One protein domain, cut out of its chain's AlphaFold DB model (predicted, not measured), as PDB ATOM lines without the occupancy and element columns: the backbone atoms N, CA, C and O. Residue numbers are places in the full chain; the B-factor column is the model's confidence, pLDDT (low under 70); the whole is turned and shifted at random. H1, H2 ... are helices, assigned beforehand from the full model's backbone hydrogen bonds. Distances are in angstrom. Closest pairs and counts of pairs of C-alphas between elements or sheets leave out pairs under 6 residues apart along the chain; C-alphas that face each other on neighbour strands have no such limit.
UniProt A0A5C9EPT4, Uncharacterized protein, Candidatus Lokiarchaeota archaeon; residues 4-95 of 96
ATOM      1  N   VAL A   4      -2.126  13.247  47.678       91.69
ATOM      2  CA  VAL A   4      -1.959  12.346  48.829       91.69
ATOM      3  C   VAL A   4      -3.278  12.214  49.591       91.69
ATOM      4  O   VAL A   4      -3.712  11.098  49.877       91.69
ATOM      5  N   LYS A   5      -3.969  13.330  49.860       91.00
ATOM      6  CA  LYS A   5      -5.306  13.305  50.475       91.00
ATOM      7  C   LYS A   5      -6.355  12.639  49.588       91.00
ATOM      8  O   LYS A   5      -7.170  11.888  50.114       91.00
ATOM      9  N   LYS A   6      -6.339  12.887  48.271       90.69
ATOM     10  CA  LYS A   6      -7.248  12.212  47.319       90.69
ATOM     11  C   LYS A   6      -7.049  10.701  47.340       90.69
ATOM     12  O   LYS A   6      -8.011   9.960  47.495       90.69
ATOM     13  N   PHE A   7      -5.798  10.261  47.265       90.31
ATOM     14  CA  PHE A   7      -5.447   8.849  47.256       90.31
ATOM     15  C   PHE A   7      -5.796   8.163  48.588       90.31
ATOM     16  O   PHE A   7      -6.328   7.059  48.583       90.31
ATOM     17  N   LYS A   8      -5.614   8.840  49.734       90.25
ATOM     18  CA  LYS A   8      -6.085   8.349  51.045       90.25
ATOM     19  C   LYS A   8      -7.611   8.182  51.101       90.25
ATOM     20  O   LYS A   8      -8.101   7.247  51.724       90.25
ATOM     21  N   ALA A   9      -8.352   9.095  50.479       89.56
ATOM     22  CA  ALA A   9      -9.813   9.086  50.458       89.56
ATOM     23  C   ALA A   9     -10.411   8.150  49.391       89.56
ATOM     24  O   ALA A   9     -11.631   8.035  49.320       89.56
ATOM     25  N   LEU A  10      -9.582   7.472  48.588       88.25
ATOM     26  CA  LEU A  10     -10.008   6.666  47.441       88.25
ATOM     27  C   LEU A  10     -11.138   5.666  47.762       88.25
ATOM     28  O   LEU A  10     -12.118   5.669  47.021       88.25
ATOM     29  N   PRO A  11     -11.101   4.876  48.859       86.12
ATOM     30  CA  PRO A  11     -12.216   3.983  49.178       86.12
ATOM     31  C   PRO A  11     -13.539   4.734  49.375       86.12
ATOM     32  O   PRO A  11     -14.580   4.309  48.881       86.12
ATOM     33  N   SER A  12     -13.497   5.886  50.052       85.38
ATOM     34  CA  SER A  12     -14.674   6.728  50.272       85.38
ATOM     35  C   SER A  12     -15.176   7.362  48.974       85.38
ATOM     36  O   SER A  12     -16.382   7.371  48.744       85.38
ATOM     37  N   THR A  13     -14.277   7.844  48.108       85.94
ATOM     38  CA  THR A  13     -14.634   8.412  46.794       85.94
ATOM     39  C   THR A  13     -15.309   7.381  45.890       85.94
ATOM     40  O   THR A  13     -16.238   7.717  45.162       85.94
ATOM     41  N   LEU A  14     -14.885   6.119  45.972       84.88
ATOM     42  CA  LEU A  14     -15.451   5.006  45.207       84.88
ATOM     43  C   LEU A  14     -16.728   4.414  45.830       84.88
ATOM     44  O   LEU A  14     -17.222   3.392  45.360       84.88
ATOM     45  N   GLY A  15     -17.265   5.018  46.897       81.44
ATOM     46  CA  GLY A  15     -18.481   4.533  47.554       81.44
ATOM     47  C   GLY A  15     -18.308   3.193  48.276       81.44
ATOM     48  O   GLY A  15     -19.295   2.509  48.545       81.44
ATOM     49  N   ILE A  16     -17.074   2.801  48.615       82.00
ATOM     50  CA  ILE A  16     -16.783   1.557  49.334       82.00
ATOM     51  C   ILE A  16     -17.189   1.732  50.803       82.00
ATOM     52  O   ILE A  16     -16.405   2.139  51.662       82.00
ATOM     53  N   GLN A  17     -18.457   1.453  51.095       67.06
ATOM     54  CA  GLN A  17     -19.005   1.462  52.447       67.06
ATOM     55  C   GLN A  17     -18.671   0.145  53.145       67.06
ATOM     56  O   GLN A  17     -19.354  -0.842  52.905       67.06
ATOM     57  N   ALA A  18     -17.619   0.127  53.971       69.00
ATOM     58  CA  ALA A  18     -17.285  -0.921  54.955       69.00
ATOM     59  C   ALA A  18     -17.381  -2.401  54.497       69.00
ATOM     60  O   ALA A  18     -17.367  -3.291  55.341       69.00
ATOM     61  N   ASN A  19     -17.466  -2.683  53.193       76.56
ATOM     62  CA  ASN A  19     -17.642  -4.021  52.648       76.56
ATOM     63  C   ASN A  19     -16.257  -4.642  52.401       76.56
ATOM     64  O   ASN A  19     -15.537  -4.149  51.523       76.56
ATOM     65  N   PRO A  20     -15.874  -5.700  53.142       80.00
ATOM     66  CA  PRO A  20     -14.569  -6.339  53.006       80.00
ATOM     67  C   PRO A  20     -14.246  -6.768  51.571       80.00
ATOM     68  O   PRO A  20     -13.113  -6.578  51.129       80.00
ATOM     69  N   ASP A  21     -15.239  -7.250  50.819       83.88
ATOM     70  CA  ASP A  21     -15.054  -7.720  49.443       83.88
ATOM     71  C   ASP A  21     -14.700  -6.563  48.503       83.88
ATOM     72  O   ASP A  21     -13.793  -6.668  47.676       83.88
ATOM     73  N   HIS A  22     -15.353  -5.411  48.673       82.69
ATOM     74  CA  HIS A  22     -15.053  -4.210  47.890       82.69
ATOM     75  C   HIS A  22     -13.666  -3.642  48.228       82.69
ATOM     76  O   HIS A  22     -12.956  -3.182  47.332       82.69
ATOM     77  N   PHE A  23     -13.239  -3.711  49.495       84.12
ATOM     78  CA  PHE A  23     -11.870  -3.354  49.883       84.12
ATOM     79  C   PHE A  23     -10.836  -4.310  49.281       84.12
ATOM     80  O   PHE A  23      -9.808  -3.860  48.772       84.12
ATOM     81  N   GLN A  24     -11.101  -5.617  49.300       86.00
ATOM     82  CA  GLN A  24     -10.223  -6.618  48.696       86.00
ATOM     83  C   GLN A  24     -10.130  -6.444  47.174       86.00
ATOM     84  O   GLN A  24      -9.043  -6.548  46.594       86.00
ATOM     85  N   TYR A  25     -11.246  -6.114  46.529       88.00
ATOM     86  CA  TYR A  25     -11.281  -5.815  45.107       88.00
ATOM     87  C   TYR A  25     -10.489  -4.542  44.768       88.00
ATOM     88  O   TYR A  25      -9.631  -4.567  43.883       88.00
ATOM     89  N   LEU A  26     -10.681  -3.457  45.527       88.88
ATOM     90  CA  LEU A  26      -9.889  -2.235  45.373       88.88
ATOM     91  C   LEU A  26      -8.388  -2.508  45.553       88.88
ATOM     92  O   LEU A  26      -7.585  -2.060  44.735       88.88
ATOM     93  N   ASN A  27      -8.003  -3.282  46.572       89.12
ATOM     94  CA  ASN A  27      -6.611  -3.683  46.782       89.12
ATOM     95  C   ASN A  27      -6.061  -4.463  45.581       89.12
ATOM     96  O   ASN A  27      -4.959  -4.178  45.120       89.12
ATOM     97  N   THR A  28      -6.852  -5.378  45.016       91.56
ATOM     98  CA  THR A  28      -6.480  -6.117  43.798       91.56
ATOM     99  C   THR A  28      -6.217  -5.177  42.621       91.56
ATOM    100  O   THR A  28      -5.208  -5.327  41.929       91.56
ATOM    101  N   ILE A  29      -7.089  -4.188  42.387       92.12
ATOM    102  CA  ILE A  29      -6.886  -3.199  41.316       92.12
ATOM    103  C   ILE A  29      -5.615  -2.389  41.576       92.12
ATOM    104  O   ILE A  29      -4.782  -2.265  40.677       92.12
ATOM    105  N   ILE A  30      -5.440  -1.879  42.799       92.00
ATOM    106  CA  ILE A  30      -4.257  -1.112  43.202       92.00
ATOM    107  C   ILE A  30      -2.985  -1.916  42.914       92.00
ATOM    108  O   ILE A  30      -2.078  -1.402  42.264       92.00
ATOM    109  N   GLU A  31      -2.914  -3.181  43.329       92.19
ATOM    110  CA  GLU A  31      -1.747  -4.037  43.092       92.19
ATOM    111  C   GLU A  31      -1.469  -4.273  41.604       92.19
ATOM    112  O   GLU A  31      -0.314  -4.232  41.169       92.19
ATOM    113  N   GLN A  32      -2.511  -4.517  40.808       94.00
ATOM    114  CA  GLN A  32      -2.371  -4.724  39.367       94.00
ATOM    115  C   GLN A  32      -1.884  -3.462  38.651       94.00
ATOM    116  O   GLN A  32      -1.008  -3.546  37.790       94.00
ATOM    117  N   GLU A  33      -2.412  -2.294  39.016       94.00
ATOM    118  CA  GLU A  33      -1.971  -1.022  38.449       94.00
ATOM    119  C   GLU A  33      -0.567  -0.637  38.932       94.00
ATOM    120  O   GLU A  33       0.244  -0.160  38.136       94.00
ATOM    121  N   LEU A  34      -0.213  -0.926  40.192       94.00
ATOM    122  CA  LEU A  34       1.143  -0.707  40.706       94.00
ATOM    123  C   LEU A  34       2.191  -1.474  39.896       94.00
ATOM    124  O   LEU A  34       3.251  -0.918  39.597       94.00
ATOM    125  N   LYS A  35       1.910  -2.727  39.514       94.00
ATOM    126  CA  LYS A  35       2.850  -3.583  38.765       94.00
ATOM    127  C   LYS A  35       3.302  -2.977  37.431       94.00
ATOM    128  O   LYS A  35       4.360  -3.355  36.935       94.00
ATOM    129  N   LYS A  36       2.558  -2.012  36.876       93.81
ATOM    130  CA  LYS A  36       2.911  -1.293  35.639       93.81
ATOM    131  C   LYS A  36       4.024  -0.258  35.832       93.81
ATOM    132  O   LYS A  36       4.637   0.180  34.861       93.81
ATOM    133  N   PHE A  37       4.302   0.156  37.069       94.50
ATOM    134  CA  PHE A  37       5.358   1.120  37.373       94.50
ATOM    135  C   PHE A  37       6.704   0.438  37.636       94.50
ATOM    136  O   PHE A  37       6.782  -0.758  37.892       94.50
ATOM    137  N   SER A  38       7.795   1.212  37.642       95.69
ATOM    138  CA  SER A  38       9.110   0.692  38.039       95.69
ATOM    139  C   SER A  38       9.125   0.227  39.498       95.69
ATOM    140  O   SER A  38       8.457   0.827  40.342       95.69
ATOM    141  N   HIS A  39       9.968  -0.760  39.822       94.44
ATOM    142  CA  HIS A  39      10.102  -1.306  41.181       94.44
ATOM    143  C   HIS A  39      10.289  -0.216  42.255       94.44
ATOM    144  O   HIS A  39       9.606  -0.207  43.273       94.44
ATOM    145  N   HIS A  40      11.135   0.784  41.991       94.12
ATOM    146  CA  HIS A  40      11.327   1.913  42.907       94.12
ATOM    147  C   HIS A  40      10.039   2.721  43.156       94.12
ATOM    148  O   HIS A  40       9.759   3.124  44.281       94.12
ATOM    149  N   THR A  41       9.237   2.948  42.111       94.00
ATOM    150  CA  THR A  41       7.954   3.657  42.236       94.00
ATOM    151  C   THR A  41       6.959   2.828  43.039       94.00
ATOM    152  O   THR A  41       6.294   3.370  43.917       94.00
ATOM    153  N   GLN A  42       6.896   1.520  42.769       94.19
ATOM    154  CA  GLN A  42       6.038   0.592  43.502       94.19
ATOM    155  C   GLN A  42       6.334   0.645  45.003       94.19
ATOM    156  O   GLN A  42       5.419   0.846  45.794       94.19
ATOM    157  N   LEU A  43       7.613   0.576  45.388       93.00
ATOM    158  CA  LEU A  43       8.035   0.660  46.789       93.00
ATOM    159  C   LEU A  43       7.612   1.974  47.457       93.00
ATOM    160  O   LEU A  43       7.157   1.968  48.599       93.00
ATOM    161  N   LEU A  44       7.755   3.110  46.767       93.75
ATOM    162  CA  LEU A  44       7.342   4.404  47.317       93.75
ATOM    163  C   LEU A  44       5.825   4.481  47.527       93.75
ATOM    164  O   LEU A  44       5.383   4.995  48.552       93.75
ATOM    165  N   ILE A  45       5.035   3.955  46.590       93.31
ATOM    166  CA  ILE A  45       3.570   3.949  46.694       93.31
ATOM    167  C   ILE A  45       3.104   2.959  47.769       93.31
ATOM    168  O   ILE A  45       2.213   3.283  48.545       93.31
ATOM    169  N   GLN A  46       3.743   1.794  47.898       91.12
ATOM    170  CA  GLN A  46       3.476   0.863  49.000       91.12
ATOM    171  C   GLN A  46       3.764   1.506  50.359       91.12
ATOM    172  O   GLN A  46       2.933   1.436  51.259       91.12
ATOM    173  N   LYS A  47       4.893   2.213  50.503       91.19
ATOM    174  CA  LYS A  47       5.189   2.985  51.722       91.19
ATOM    175  C   LYS A  47       4.141   4.066  51.987       91.19
ATOM    176  O   LYS A  47       3.788   4.293  53.142       91.19
ATOM    177  N   LEU A  48       3.630   4.711  50.938       92.06
ATOM    178  CA  LEU A  48       2.544   5.681  51.058       92.06
ATOM    179  C   LEU A  48       1.252   5.017  51.563       92.06
ATOM    180  O   LEU A  48       0.661   5.519  52.512       92.06
ATOM    181  N   LEU A  49       0.855   3.872  51.004       89.25
ATOM    182  CA  LEU A  49      -0.312   3.105  51.459       89.25
ATOM    183  C   LEU A  49      -0.180   2.689  52.929       89.25
ATOM    184  O   LEU A  49      -1.089   2.925  53.723       89.25
ATOM    185  N   ILE A  50       0.983   2.155  53.315       87.31
ATOM    186  CA  ILE A  50       1.273   1.777  54.705       87.31
ATOM    187  C   ILE A  50       1.193   3.001  55.628       87.31
ATOM    188  O   ILE A  50       0.689   2.893  56.741       87.31
ATOM    189  N   SER A  51       1.621   4.182  55.168       88.44
ATOM    190  CA  SER A  51       1.534   5.412  55.966       88.44
ATOM    191  C   SER A  51       0.097   5.846  56.293       88.44
ATOM    192  O   SER A  51      -0.094   6.643  57.211       88.44
ATOM    193  N   PHE A  52      -0.907   5.346  55.559       86.44
ATOM    194  CA  PHE A  52      -2.322   5.598  55.843       86.44
ATOM    195  C   PHE A  52      -2.941   4.586  56.807       86.44
ATOM    196  O   PHE A  52      -3.966   4.897  57.418       86.44
ATOM    197  N   ALA A  53      -2.347   3.397  56.942       78.50
ATOM    198  CA  ALA A  53      -2.833   2.384  57.862       78.50
ATOM    199  C   ALA A  53      -2.737   2.911  59.302       78.50
ATOM    200  O   ALA A  53      -1.683   3.359  59.758       78.50
ATOM    201  N   SER A  54      -3.862   2.889  60.016       60.41
ATOM    202  CA  SER A  54      -3.932   3.318  61.413       60.41
ATOM    203  C   SER A  54      -3.548   2.141  62.305       60.41
ATOM    204  O   SER A  54      -4.392   1.350  62.706       60.41
ATOM    205  N   GLY A  55      -2.247   1.997  62.550       55.00
ATOM    206  CA  GLY A  55      -1.681   1.072  63.525       55.00
ATOM    207  C   GLY A  55      -0.424   1.693  64.121       55.00
ATOM    208  O   GLY A  55       0.497   2.041  63.381       55.00
ATOM    209  N   ASP A  56      -0.400   1.851  65.445       48.41
ATOM    210  CA  ASP A  56       0.553   2.658  66.231       48.41
ATOM    211  C   ASP A  56       2.051   2.288  66.106       48.41
ATOM    212  O   ASP A  56       2.892   2.882  66.773       48.41
ATOM    213  N   GLN A  57       2.438   1.325  65.261       54.09
ATOM    214  CA  GLN A  57       3.799   0.764  65.272       54.09
ATOM    215  C   GLN A  57       4.478   0.572  63.908       54.09
ATOM    216  O   GLN A  57       5.606   0.086  63.874       54.09
ATOM    217  N   ILE A  58       3.865   0.944  62.778       62.56
ATOM    218  CA  ILE A  58       4.410   0.514  61.472       62.56
ATOM    219  C   ILE A  58       5.464   1.486  60.907       62.56
ATOM    220  O   ILE A  58       6.450   1.043  60.323       62.56
ATOM    221  N   ILE A  59       5.296   2.807  61.071       68.62
ATOM    222  CA  ILE A  59       6.204   3.830  60.512       68.62
ATOM    223  C   ILE A  59       6.263   5.052  61.445       68.62
ATOM    224  O   ILE A  59       5.219   5.543  61.881       68.62
ATOM    225  N   ARG A  60       7.467   5.587  61.714       79.19
ATOM    226  CA  ARG A  60       7.648   6.829  62.497       79.19
ATOM    227  C   ARG A  60       6.973   8.011  61.795       79.19
ATOM    228  O   ARG A  60       7.060   8.135  60.577       79.19
ATOM    229  N   GLU A  61       6.380   8.940  62.542       82.44
ATOM    230  CA  GLU A  61       5.667  10.093  61.958       82.44
ATOM    231  C   GLU A  61       6.543  10.921  60.998       82.44
ATOM    232  O   GLU A  61       6.114  11.318  59.915       82.44
ATOM    233  N   SER A  62       7.829  11.076  61.325       83.56
ATOM    234  CA  SER A  62       8.803  11.744  60.457       83.56
ATOM    235  C   SER A  62       9.033  11.020  59.125       83.56
ATOM    236  O   SER A  62       9.306  11.662  58.113       83.56
ATOM    237  N   GLU A  63       8.910   9.695  59.089       84.62
ATOM    238  CA  GLU A  63       8.992   8.916  57.856       84.62
ATOM    239  C   GLU A  63       7.706   9.010  57.036       84.62
ATOM    240  O   GLU A  63       7.792   9.139  55.814       84.62
ATOM    241  N   LYS A  64       6.529   9.052  57.679       87.31
ATOM    242  CA  LYS A  64       5.265   9.331  56.977       87.31
ATOM    243  C   LYS A  64       5.331  10.684  56.271       87.31
ATOM    244  O   LYS A  64       5.105  10.753  55.064       87.31
ATOM    245  N   GLN A  65       5.755  11.727  56.988       88.69
ATOM    246  CA  GLN A  65       5.924  13.072  56.435       88.69
ATOM    247  C   GLN A  65       6.898  13.076  55.248       88.69
ATOM    248  O   GLN A  65       6.610  13.671  54.213       88.69
ATOM    249  N   LYS A  66       8.039  12.379  55.363       91.00
ATOM    250  CA  LYS A  66       9.012  12.253  54.264       91.00
ATOM    251  C   LYS A  66       8.392  11.609  53.029       91.00
ATOM    252  O   LYS A  66       8.565  12.133  51.932       91.00
ATOM    253  N   ILE A  67       7.667  10.504  53.196       92.00
ATOM    254  CA  ILE A  67       7.005   9.823  52.081       92.00
ATOM    255  C   ILE A  67       5.943  10.723  51.450       92.00
ATOM    256  O   ILE A  67       5.931  10.867  50.232       92.00
ATOM    257  N   HIS A  68       5.109  11.396  52.245       92.88
ATOM    258  CA  HIS A  68       4.092  12.320  51.728       92.88
ATOM    259  C   HIS A  68       4.740  13.460  50.938       92.88
ATOM    260  O   HIS A  68       4.330  13.746  49.815       92.88
ATOM    261  N   ASN A  69       5.820  14.040  51.467       93.19
ATOM    262  CA  ASN A  69       6.569  15.114  50.820       93.19
ATOM    263  C   ASN A  69       7.131  14.710  49.449       93.19
ATOM    264  O   ASN A  69       7.149  15.541  48.541       93.19
ATOM    265  N   ILE A  70       7.536  13.449  49.251       94.19
ATOM    266  CA  ILE A  70       7.972  12.960  47.931       94.19
ATOM    267  C   ILE A  70       6.855  13.143  46.899       94.19
ATOM    268  O   ILE A  70       7.109  13.660  45.813       94.19
ATOM    269  N   PHE A  71       5.620  12.769  47.232       94.25
ATOM    270  CA  PHE A  71       4.479  12.864  46.316       94.25
ATOM    271  C   PHE A  71       3.885  14.276  46.214       94.25
ATOM    272  O   PHE A  71       3.244  14.590  45.214       94.25
ATOM    273  N   LEU A  72       4.109  15.137  47.211       92.19
ATOM    274  CA  LEU A  72       3.658  16.533  47.187       92.19
ATOM    275  C   LEU A  72       4.598  17.441  46.384       92.19
ATOM    276  O   LEU A  72       4.130  18.266  45.600       92.19
ATOM    277  N   PHE A  73       5.912  17.283  46.566       93.19
ATOM    278  CA  PHE A  73       6.908  18.223  46.039       93.19
ATOM    279  C   PHE A  73       7.653  17.715  44.801       93.19
ATOM    280  O   PHE A  73       8.178  18.524  44.040       93.19
ATOM    281  N   SER A  74       7.692  16.403  44.546       95.12
ATOM    282  CA  SER A  74       8.268  15.882  43.303       95.12
ATOM    283  C   SER A  74       7.197  15.738  42.230       95.12
ATOM    284  O   SER A  74       6.387  14.814  42.274       95.12
ATOM    285  N   GLU A  75       7.242  16.595  41.209       93.81
ATOM    286  CA  GLU A  75       6.312  16.534  40.073       93.81
ATOM    287  C   GLU A  75       6.278  15.144  39.419       93.81
ATOM    288  O   GLU A  75       5.209  14.625  39.102       93.81
ATOM    289  N   LYS A  76       7.443  14.498  39.287       94.12
ATOM    290  CA  LYS A  76       7.572  13.147  38.730       94.12
ATOM    291  C   LYS A  76       6.752  12.115  39.506       94.12
ATOM    292  O   LYS A  76       6.095  11.282  38.887       94.12
ATOM    293  N   TYR A  77       6.829  12.116  40.837       94.56
ATOM    294  CA  TYR A  77       6.099  11.147  41.663       94.56
ATOM    295  C   TYR A  77       4.637  11.536  41.844       94.56
ATOM    296  O   TYR A  77       3.786  10.649  41.854       94.56
ATOM    297  N   ARG A  78       4.338  12.838  41.886       94.50
ATOM    298  CA  ARG A  78       2.973  13.364  41.871       94.50
ATOM    299  C   ARG A  78       2.203  12.871  40.647       94.50
ATOM    300  O   ARG A  78       1.194  12.199  40.819       94.50
ATOM    301  N   LYS A  79       2.748  13.081  39.442       95.19
ATOM    302  CA  LYS A  79       2.149  12.620  38.177       95.19
ATOM    303  C   LYS A  79       1.922  11.111  38.155       95.19
ATOM    304  O   LYS A  79       0.888  10.648  37.703       95.19
ATOM    305  N   LYS A  80       2.863  10.328  38.689       95.19
ATOM    306  CA  LYS A  80       2.710   8.867  38.787       95.19
ATOM    307  C   LYS A  80       1.564   8.456  39.708       95.19
ATOM    308  O   LYS A  80       0.852   7.511  39.389       95.19
ATOM    309  N   LEU A  81       1.403   9.142  40.840       95.19
ATOM    310  CA  LEU A  81       0.305   8.886  41.767       95.19
ATOM    311  C   LEU A  81      -1.042   9.338  41.186       95.19
ATOM    312  O   LEU A  81      -2.033   8.647  41.380       95.19
ATOM    313  N   GLU A  82      -1.064  10.446  40.437       94.94
ATOM    314  CA  GLU A  82      -2.230  10.911  39.672       94.94
ATOM    315  C   GLU A  82      -2.648   9.878  38.618       94.94
ATOM    316  O   GLU A  82      -3.784   9.423  38.643       94.94
ATOM    317  N   THR A  83      -1.718   9.405  37.780       94.94
ATOM    318  CA  THR A  83      -1.999   8.347  36.795       94.94
ATOM    319  C   THR A  83      -2.490   7.058  37.451       94.94
ATOM    320  O   THR A  83      -3.417   6.426  36.956       94.94
ATOM    321  N   LEU A  84      -1.885   6.647  38.572       95.19
ATOM    322  CA  LEU A  84      -2.354   5.474  39.308       95.19
ATOM    323  C   LEU A  84      -3.795   5.671  39.800       95.19
ATOM    324  O   LEU A  84      -4.618   4.778  39.628       95.19
ATOM    325  N   TYR A  85      -4.092   6.825  40.401       94.19
ATOM    326  CA  TYR A  85      -5.425   7.170  40.896       94.19
ATOM    327  C   TYR A  85      -6.471   7.119  39.772       94.19
ATOM    328  O   TYR A  85      -7.472   6.421  39.912       94.19
ATOM    329  N   GLU A  86      -6.197   7.773  38.640       93.31
ATOM    330  CA  GLU A  86      -7.083   7.797  37.468       93.31
ATOM    331  C   GLU A  86      -7.343   6.389  36.917       93.31
ATOM    332  O   GLU A  86      -8.490   6.023  36.660       93.31
ATOM    333  N   ASN A  87      -6.301   5.560  36.797       93.81
ATOM    334  CA  ASN A  87      -6.451   4.184  36.325       93.81
ATOM    335  C   ASN A  87      -7.307   3.335  37.276       93.81
ATOM    336  O   ASN A  87      -8.086   2.498  36.815       93.81
ATOM    337  N   ILE A  88      -7.162   3.516  38.594       92.88
ATOM    338  CA  ILE A  88      -7.975   2.787  39.574       92.88
ATOM    339  C   ILE A  88      -9.438   3.220  39.471       92.88
ATOM    340  O   ILE A  88     -10.305   2.351  39.409       92.88
ATOM    341  N   GLU A  89      -9.715   4.527  39.411       90.19
ATOM    342  CA  GLU A  89     -11.081   5.042  39.255       90.19
ATOM    343  C   GLU A  89     -11.747   4.502  37.988       90.19
ATOM    344  O   GLU A  89     -12.851   3.964  38.062       90.19
ATOM    345  N   GLN A  90     -11.059   4.566  36.845       90.44
ATOM    346  CA  GLN A  90     -11.577   4.044  35.578       90.44
ATOM    347  C   GLN A  90     -11.909   2.552  35.674       90.44
ATOM    348  O   GLN A  90     -12.995   2.127  35.282       90.44
ATOM    349  N   ARG A  91     -11.002   1.744  36.233       87.88
ATOM    350  CA  ARG A  91     -11.219   0.296  36.353       87.88
ATOM    351  C   ARG A  91     -12.325  -0.061  37.337       87.88
ATOM    352  O   ARG A  91     -13.043  -1.024  37.091       87.88
ATOM    353  N   PHE A  92     -12.469   0.702  38.416       84.38
ATOM    354  CA  PHE A  92     -13.525   0.483  39.400       84.38
ATOM    355  C   PHE A  92     -14.908   0.869  38.848       84.38
ATOM    356  O   PHE A  92     -15.894   0.204  39.147       84.38
ATOM    357  N   GLN A  93     -14.991   1.907  38.008       78.00
ATOM    358  CA  GLN A  93     -16.239   2.327  37.357       78.00
ATOM    359  C   GLN A  93     -16.669   1.411  36.205       78.00
ATOM    360  O   GLN A  93     -17.860   1.235  36.009       78.00
ATOM    361  N   MET A  94     -15.743   0.792  35.460       63.59
ATOM    362  CA  MET A  94     -16.090  -0.117  34.350       63.59
ATOM    363  C   MET A  94     -16.728  -1.451  34.787       63.59
ATOM    364  O   MET A  94     -17.163  -2.215  33.928       63.59
ATOM    365  N   GLN A  95     -16.732  -1.768  36.086       55.97
ATOM    366  CA  GLN A  95     -17.336  -2.994  36.627       55.97
ATOM    367  C   GLN A  95     -18.631  -2.768  37.423       55.97
ATOM    368  O   GLN A  95     -19.266  -3.759  37.782       55.97
TER     369      GLN A  95
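What this domain is: This is residues 4 to 95 of the 96 residues of an uncharacterized protein of Candidatus Lokiarchaeota archaeon (UniProt A0A5C9EPT4). The longest helix, H6, and the one before it, H5, meet at their ends as an L; on one side of the L, H3 crosses residues 84 to 92 of H6 at a steep angle and H4 packs on residues 64 to 68 of H5. The short helix H1 sits in the inner angle of the L, and the short H2 follows it toward H3. The printed part has 92 residues with six named helices, H1 to H6 in chain order, and no named strand; the class is all helix. The whole is compact, with a radius of gyration of the C-alphas of 13.1 A, and spans 37 by 30 by 20 A.

Where its parts are: H6, residues 75 to 93, is 26.8 A long and ends with C-alpha 93 at (-16.239, 2.327, 37.357). H5 before it takes residues 61 to 73 and is 17.9 A long. H4, residues 39 to 52, measures 20.4 A, and H3, residues 20 to 34, measures 20.7 A; C-alpha 20 is at (-14.569, -6.339, 53.006). H2 has residues 10 to 13. H1, residues 4 to 8, begins with C-alpha 4 at (-1.959, 12.346, 48.829).

How they stand to each other: H6 and H5 touch only at the corner by their link, about perpendicular at 89 degrees; their closest C-alphas, of Phe 71 and Arg 78, are 4.7 A apart. H6 touches H3 with residues 84 to 92 alone, at a steep tilt of 46 degrees, opposite ways; the closest C-alphas, of Ile 29 and Ile 88, are 6.3 A apart. H5 touches H4 with residues 64 to 68 alone, at a steep tilt of 56 degrees, opposite ways; the closest C-alphas, of Ser 51 and Lys 64, are 5.5 A apart. H3 and H4 are close but not clearly touching, at a shallow tilt of 29 degrees, opposite ways, with the C-alphas of Leu 34 and Gln 42 the closest at 5.8 A. H1 and H5 only just touch, with 3 pairs of C-alphas within 8 A, the closest those of Val 4 and His 68 at 6.7 A. H1 and H6 are close but not clearly touching, with the C-alphas of Phe 7 and Tyr 85 the closest at 6.6 A. H2 touches no helix but is near H3: the closest C-alphas, of Pro 11 and Phe 23, are 7.4 A apart. H3 and H5 are apart. In H1, H3, H4 and H6 every O i to N i+4 pair is within hydrogen-bond range, in H5 8 of 9 are, and H2 is too short for such a pair.

The domain as a whole: The two C-alphas farthest apart, of Ser 62 and Gln 95, are separated by 38.3 A. The printed part has no cut and no long link. The model's mean pLDDT over the printed part is 86.8; residues 17 to 18, 54 to 59 and 94 to 95 are under 70.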